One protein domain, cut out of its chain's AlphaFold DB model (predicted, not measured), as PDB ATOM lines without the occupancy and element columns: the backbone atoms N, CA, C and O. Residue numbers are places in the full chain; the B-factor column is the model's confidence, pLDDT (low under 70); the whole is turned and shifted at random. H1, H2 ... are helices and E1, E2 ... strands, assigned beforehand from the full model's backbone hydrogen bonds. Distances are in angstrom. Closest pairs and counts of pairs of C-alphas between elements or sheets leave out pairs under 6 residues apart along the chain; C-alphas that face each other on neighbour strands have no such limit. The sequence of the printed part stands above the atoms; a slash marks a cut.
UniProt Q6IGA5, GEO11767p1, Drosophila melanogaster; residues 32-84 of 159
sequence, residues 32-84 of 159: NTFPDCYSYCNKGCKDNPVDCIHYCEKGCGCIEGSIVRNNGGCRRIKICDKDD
ATOM      1  N   ASN A  32      44.166   9.330  -1.220       86.49
ATOM      2  CA  ASN A  32      44.794  10.627  -0.978       86.49
ATOM      3  C   ASN A  32      46.204  10.445  -0.424       86.49
ATOM      4  O   ASN A  32      46.387  10.313   0.786       86.49
ATOM      5  N   THR A  33      47.204  10.446  -1.300       88.54
ATOM      6  CA  THR A  33      48.604  10.240  -0.917       88.54
ATOM      7  C   THR A  33      49.474  11.423  -1.317       88.54
ATOM      8  O   THR A  33      49.369  11.949  -2.427       88.54
ATOM      9  N   PHE A  34      50.351  11.832  -0.404       90.76
ATOM     10  CA  PHE A  34      51.223  12.992  -0.554       90.76
ATOM     11  C   PHE A  34      52.669  12.616  -0.195       90.76
ATOM     12  O   PHE A  34      52.881  11.776   0.682       90.76
ATOM     13  N   PRO A  35      53.675  13.206  -0.864       89.51
ATOM     14  CA  PRO A  35      55.081  12.888  -0.607       89.51
ATOM     15  C   PRO A  35      55.573  13.429   0.739       89.51
ATOM     16  O   PRO A  35      56.445  12.839   1.361       89.51
ATOM     17  N   ASP A  36      55.011  14.545   1.196       90.98
ATOM     18  CA  ASP A  36      55.402  15.220   2.426       90.98
ATOM     19  C   ASP A  36      54.243  16.051   2.999       90.98
ATOM     20  O   ASP A  36      53.196  16.249   2.366       90.98
ATOM     21  N   CYS A  37      54.443  16.547   4.222       91.85
ATOM     22  CA  CYS A  37      53.476  17.408   4.897       91.85
ATOM     23  C   CYS A  37      53.283  18.753   4.187       91.85
ATOM     24  O   CYS A  37      52.174  19.278   4.185       91.85
ATOM     25  N   TYR A  38      54.306  19.284   3.514       92.36
ATOM     26  CA  TYR A  38      54.193  20.530   2.752       92.36
ATOM     27  C   TYR A  38      53.186  20.408   1.602       92.36
ATOM     28  O   TYR A  38      52.283  21.233   1.454       92.36
ATOM     29  N   SER A  39      53.299  19.346   0.809       90.93
ATOM     30  CA  SER A  39      52.410  19.045  -0.315       90.93
ATOM     31  C   SER A  39      50.997  18.716   0.151       90.93
ATOM     32  O   SER A  39      50.030  19.093  -0.513       90.93
ATOM     33  N   TYR A  40      50.878  18.021   1.283       92.02
ATOM     34  CA  TYR A  40      49.600  17.748   1.935       92.02
ATOM     35  C   TYR A  40      48.902  19.048   2.360       92.02
ATOM     36  O   TYR A  40      47.781  19.321   1.922       92.02
ATOM     37  N   CYS A  41      49.587  19.893   3.134       91.65
ATOM     38  CA  CYS A  41      49.020  21.125   3.677       91.65
ATOM     39  C   CYS A  41      48.656  22.125   2.580       91.65
ATOM     40  O   CYS A  41      47.558  22.672   2.603       91.65
ATOM     41  N   ASN A  42      49.502  22.282   1.559       90.40
ATOM     42  CA  ASN A  42      49.215  23.180   0.438       90.40
ATOM     43  C   ASN A  42      47.972  22.776  -0.372       90.40
ATOM     44  O   ASN A  42      47.352  23.627  -1.008       90.40
ATOM     45  N   LYS A  43      47.611  21.486  -0.382       85.89
ATOM     46  CA  LYS A  43      46.439  20.985  -1.114       85.89
ATOM     47  C   LYS A  43      45.172  20.940  -0.258       85.89
ATOM     48  O   LYS A  43      44.100  21.232  -0.782       85.89
ATOM     49  N   GLY A  44      45.287  20.551   1.013       80.41
ATOM     50  CA  GLY A  44      44.139  20.293   1.890       80.41
ATOM     51  C   GLY A  44      43.799  21.413   2.876       80.41
ATOM     52  O   GLY A  44      42.634  21.562   3.230       80.41
ATOM     53  N   CYS A  45      44.780  22.211   3.304       82.99
ATOM     54  CA  CYS A  45      44.642  23.163   4.406       82.99
ATOM     55  C   CYS A  45      44.965  24.584   3.931       82.99
ATOM     56  O   CYS A  45      46.112  25.026   3.985       82.99
ATOM     57  N   LYS A  46      43.952  25.310   3.445       78.81
ATOM     58  CA  LYS A  46      44.144  26.682   2.941       78.81
ATOM     59  C   LYS A  46      44.343  27.714   4.046       78.81
ATOM     60  O   LYS A  46      45.020  28.707   3.808       78.81
ATOM     61  N   ASP A  47      43.755  27.480   5.215       78.83
ATOM     62  CA  ASP A  47      43.636  28.531   6.223       78.83
ATOM     63  C   ASP A  47      44.946  28.735   6.995       78.83
ATOM     64  O   ASP A  47      45.416  29.863   7.085       78.83
ATOM     65  N   ASN A  48      45.596  27.655   7.450       82.06
ATOM     66  CA  ASN A  48      46.838  27.719   8.233       82.06
ATOM     67  C   ASN A  48      47.856  26.652   7.775       82.06
ATOM     68  O   ASN A  48      47.894  25.552   8.339       82.06
ATOM     69  N   PRO A  49      48.715  26.939   6.778       82.97
ATOM     70  CA  PRO A  49      49.687  25.962   6.288       82.97
ATOM     71  C   PRO A  49      50.778  25.647   7.320       82.97
ATOM     72  O   PRO A  49      51.211  24.504   7.405       82.97
ATOM     73  N   VAL A  50      51.193  26.633   8.126       87.13
ATOM     74  CA  VAL A  50      52.250  26.462   9.142       87.13
ATOM     75  C   VAL A  50      51.793  25.507  10.245       87.13
ATOM     76  O   VAL A  50      52.457  24.503  10.497       87.13
ATOM     77  N   ASP A  51      50.621  25.757  10.833       87.33
ATOM     78  CA  ASP A  51      50.041  24.872  11.852       87.33
ATOM     79  C   ASP A  51      49.812  23.468  11.290       87.33
ATOM     80  O   ASP A  51      50.142  22.469  11.927       87.33
ATOM     81  N   CYS A  52      49.293  23.381  10.059       89.62
ATOM     82  CA  CYS A  52      49.058  22.101   9.405       89.62
ATOM     83  C   CYS A  52      50.329  21.252   9.313       89.62
ATOM     84  O   CYS A  52      50.254  20.046   9.537       89.62
ATOM     85  N   ILE A  53      51.489  21.846   9.011       92.12
ATOM     86  CA  ILE A  53      52.742  21.088   8.908       92.12
ATOM     87  C   ILE A  53      53.073  20.446  10.260       92.12
ATOM     88  O   ILE A  53      53.329  19.241  10.314       92.12
ATOM     89  N   HIS A  54      52.959  21.203  11.354       90.37
ATOM     90  CA  HIS A  54      53.186  20.690  12.709       90.37
ATOM     91  C   HIS A  54      52.203  19.576  13.098       90.37
ATOM     92  O   HIS A  54      52.602  18.559  13.671       90.37
ATOM     93  N   TYR A  55      50.918  19.717  12.768       89.60
ATOM     94  CA  TYR A  55      49.926  18.671  13.037       89.60
ATOM     95  C   TYR A  55      50.110  17.442  12.136       89.60
ATOM     96  O   TYR A  55      49.975  16.307  12.600       89.60
ATOM     97  N   CYS A  56      50.514  17.633  10.881       91.32
ATOM     98  CA  CYS A  56      50.807  16.550   9.946       91.32
ATOM     99  C   CYS A  56      51.982  15.690  10.434       91.32
ATOM    100  O   CYS A  56      51.935  14.455  10.354       91.32
ATOM    101  N   GLU A  57      52.988  16.309  11.055       90.16
ATOM    102  CA  GLU A  57      54.071  15.610  11.753       90.16
ATOM    103  C   GLU A  57      53.603  14.823  12.987       90.16
ATOM    104  O   GLU A  57      54.260  13.850  13.370       90.16
ATOM    105  N   LYS A  58      52.422  15.117  13.536       89.37
ATOM    106  CA  LYS A  58      51.748  14.313  14.572       89.37
ATOM    107  C   LYS A  58      50.760  13.284  14.008       89.37
ATOM    108  O   LYS A  58      50.436  12.315  14.687       89.37
ATOM    109  N   GLY A  59      50.439  13.353  12.716       89.54
ATOM    110  CA  GLY A  59      49.518  12.423  12.046       89.54
ATOM    111  C   GLY A  59      48.094  12.964  11.940       89.54
ATOM    112  O   GLY A  59      47.169  12.209  11.652       89.54
ATOM    113  N   CYS A  60      47.950  14.264  12.166       90.27
ATOM    114  CA  CYS A  60      46.704  15.004  12.147       90.27
ATOM    115  C   CYS A  60      46.675  15.966  10.959       90.27
ATOM    116  O   CYS A  60      47.714  16.464  10.529       90.27
ATOM    117  N   GLY A  61      45.498  16.261  10.425       89.26
ATOM    118  CA  GLY A  61      45.369  17.276   9.386       89.26
ATOM    119  C   GLY A  61      43.923  17.583   9.023       89.26
ATOM    120  O   GLY A  61      43.002  17.068   9.645       89.26
ATOM    121  N   CYS A  62      43.716  18.449   8.029       87.35
ATOM    122  CA  CYS A  62      42.374  18.932   7.680       87.35
ATOM    123  C   CYS A  62      41.562  17.935   6.842       87.35
ATOM    124  O   CYS A  62      40.342  18.042   6.768       87.35
ATOM    125  N   ILE A  63      42.234  16.998   6.170       88.24
ATOM    126  CA  ILE A  63      41.613  15.974   5.322       88.24
ATOM    127  C   ILE A  63      42.230  14.603   5.587       88.24
ATOM    128  O   ILE A  63      43.422  14.487   5.879       88.24
ATOM    129  N   GLU A  64      41.447  13.544   5.423       88.96
ATOM    130  CA  GLU A  64      41.988  12.190   5.487       88.96
ATOM    131  C   GLU A  64      42.933  11.915   4.313       88.96
ATOM    132  O   GLU A  64      42.653  12.235   3.149       88.96
ATOM    133  N   GLY A  65      44.071  11.300   4.624       90.51
ATOM    134  CA  GLY A  65      45.063  10.955   3.619       90.51
ATOM    135  C   GLY A  65      46.257  10.215   4.191       90.51
ATOM    136  O   GLY A  65      46.221   9.662   5.291       90.51
ATOM    137  N   SER A  66      47.334  10.181   3.422       90.79
ATOM    138  CA  SER A  66      48.559   9.500   3.806       90.79
ATOM    139  C   SER A  66      49.805  10.206   3.293       90.79
ATOM    140  O   SER A  66      49.831  10.737   2.184       90.79
ATOM    141  N   ILE A  67      50.852  10.190   4.116       90.69
ATOM    142  CA  ILE A  67      52.181  10.691   3.773       90.69
ATOM    143  C   ILE A  67      53.097   9.508   3.488       90.69
ATOM    144  O   ILE A  67      53.179   8.569   4.290       90.69
ATOM    145  N   VAL A  68      53.788   9.561   2.358       87.95
ATOM    146  CA  VAL A  68      54.773   8.554   1.958       87.95
ATOM    147  C   VAL A  68      56.077   8.836   2.686       87.95
ATOM    148  O   VAL A  68      56.593   9.947   2.655       87.95
ATOM    149  N   ARG A  69      56.614   7.827   3.361       86.05
ATOM    150  CA  ARG A  69      57.917   7.903   4.019       86.05
ATOM    151  C   ARG A  69      59.007   7.400   3.078       86.05
ATOM    152  O   ARG A  69      58.755   6.587   2.192       86.05
ATOM    153  N   ASN A  70      60.239   7.832   3.323       81.38
ATOM    154  CA  ASN A  70      61.429   7.403   2.580       81.38
ATOM    155  C   ASN A  70      61.681   5.881   2.613       81.38
ATOM    156  O   ASN A  70      62.377   5.364   1.750       81.38
ATOM    157  N   ASN A  71      61.099   5.153   3.570       81.96
ATOM    158  CA  ASN A  71      61.163   3.691   3.642       81.96
ATOM    159  C   ASN A  71      60.058   2.973   2.834       81.96
ATOM    160  O   ASN A  71      59.852   1.774   3.014       81.96
ATOM    161  N   GLY A  72      59.289   3.697   2.013       78.43
ATOM    162  CA  GLY A  72      58.134   3.166   1.276       78.43
ATOM    163  C   GLY A  72      56.910   2.859   2.152       78.43
ATOM    164  O   GLY A  72      55.913   2.309   1.683       78.43
ATOM    165  N   GLY A  73      56.978   3.178   3.447       84.49
ATOM    166  CA  GLY A  73      55.852   3.091   4.364       84.49
ATOM    167  C   GLY A  73      54.910   4.281   4.217       84.49
ATOM    168  O   GLY A  73      55.305   5.376   3.827       84.49
ATOM    169  N   CYS A  74      53.652   4.083   4.601       86.64
ATOM    170  CA  CYS A  74      52.642   5.133   4.592       86.64
ATOM    171  C   CYS A  74      52.290   5.506   6.026       86.64
ATOM    172  O   CYS A  74      51.895   4.647   6.819       86.64
ATOM    173  N   ARG A  75      52.360   6.791   6.354       88.26
ATOM    174  CA  ARG A  75      51.728   7.307   7.564       88.26
ATOM    175  C   ARG A  75      50.321   7.764   7.223       88.26
ATOM    176  O   ARG A  75      50.162   8.601   6.346       88.26
ATOM    177  N   ARG A  76      49.313   7.260   7.929       89.47
ATOM    178  CA  ARG A  76      47.944   7.770   7.800       89.47
ATOM    179  C   ARG A  76      47.807   9.103   8.532       89.47
ATOM    180  O   ARG A  76      48.317   9.241   9.642       89.47
ATOM    181  N   ILE A  77      47.118  10.036   7.893       91.17
ATOM    182  CA  ILE A  77      46.687  11.308   8.452       91.17
ATOM    183  C   ILE A  77      45.190  11.210   8.702       91.17
ATOM    184  O   ILE A  77      44.430  10.874   7.789       91.17
ATOM    185  N   LYS A  78      44.787  11.467   9.943       88.51
ATOM    186  CA  LYS A  78      43.383  11.547  10.342       88.51
ATOM    187  C   LYS A  78      43.003  13.000  10.585       88.51
ATOM    188  O   LYS A  78      43.868  13.838  10.839       88.51
ATOM    189  N   ILE A  79      41.709  13.274  10.519       88.33
ATOM    190  CA  ILE A  79      41.172  14.530  11.026       88.33
ATOM    191  C   ILE A  79      41.210  14.417  12.545       88.33
ATOM    192  O   ILE A  79      40.612  13.502  13.104       88.33
ATOM    193  N   CYS A  80      42.003  15.276  13.173       82.41
ATOM    194  CA  CYS A  80      42.037  15.404  14.621       82.41
ATOM    195  C   CYS A  80      41.299  16.686  14.959       82.41
ATOM    196  O   CYS A  80      41.552  17.722  14.326       82.41
ATOM    197  N   ASP A  81      40.421  16.618  15.946       72.58
ATOM    198  CA  ASP A  81      39.879  17.834  16.514       72.58
ATOM    199  C   ASP A  81      41.000  18.492  17.323       72.58
ATOM    200  O   ASP A  81      41.829  17.824  17.945       72.58
ATOM    201  N   LYS A  82      41.090  19.825  17.268       64.29
ATOM    202  CA  LYS A  82      42.136  20.574  17.991       64.29
ATOM    203  C   LYS A  82      42.096  20.322  19.504       64.29
ATOM    204  O   LYS A  82      43.064  20.633  20.184       64.29
ATOM    205  N   ASP A  83      40.997  19.758  19.989       59.03
ATOM    206  CA  ASP A  83      40.724  19.481  21.389       59.03
ATOM    207  C   ASP A  83      41.220  18.092  21.843       59.03
ATOM    208  O   ASP A  83      41.194  17.805  23.038       59.03
ATOM    209  N   ASP A  84      41.755  17.261  20.935       54.28
ATOM    210  CA  ASP A  84      42.415  15.981  21.261       54.28
ATOM    211  C   ASP A  84      43.854  16.171  21.784       54.28
ATOM    212  O   ASP A  84      44.719  15.295  21.649       54.28
TER     213      ASP A  84
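AT A GLANCE: This is residues 32 to 84 of the 159 residues of the protein "GEO11767p1" of Drosophila melanogaster (UniProt Q6IGA5). Two short helices, H1 and H2, meet at a steep tilt and sit together over one face of a small two-stranded hairpin, E1 and E2, whose other face is bare. H1 comes nearest to E1 and H2 to E2, while the hairpin's turn and the tail after E2 reach out in opposite directions. The printed part has 53 residues with two named helices and two named strands, in the order H1, H2, E1, E2; the sheet, E1 - E2, is antiparallel and the class is mixed, helices and strands. It is compact, with a radius of gyration of the C-alphas of 10.1 A, and spans 30 by 21 by 17 A.

HOW THE PARTS SIT: Start at H1, residues 37 to 44, and go on to H2, residues 49 to 58: they touch, with Cys 37 and Ile 53 as their closest C-alphas at 5.5 A, at a steep tilt of 60 degrees, opposite ways. In H1 and H2 every O i to N i+4 pair is within hydrogen-bond range. Next find E1, residues 65 to 68; its closest C-alpha pair with H1 is Ile 67 and Cys 37, 6.9 A apart. E2, residues 74 to 79, forms a hairpin with E1, antiparallel at 151 degrees, with N 67 and O 75 at 2.8 A and N 65 and O 77 at 3.2 A. The closest C-alphas of H2 and E2 are those of Cys 56 and Ile 77, 6.8 A apart; H1 and E2 are apart. Look also for two short parallel pairings: residues 33 to 34 with 66 to 67 of E1, and 60 to 61 with 78 to 79 of E2.

IN THESE COORDINATES: Find C-alpha 37 at (53.476, 17.408, 4.897), where H1 begins its 10.2 A. H2 runs 14.4 A, E1 10.1 A and E2 16.2 A, ending at C-alpha 79, (41.172, 14.530, 11.026).

THE WHOLE: The C-alphas farthest apart are those of Asn 71 and Asp 83, 31.3 A. The printed part has no cut, and no link between named elements is long. Mean pLDDT of the printed part is 85.8; look for values under 70 at residues 82 to 84.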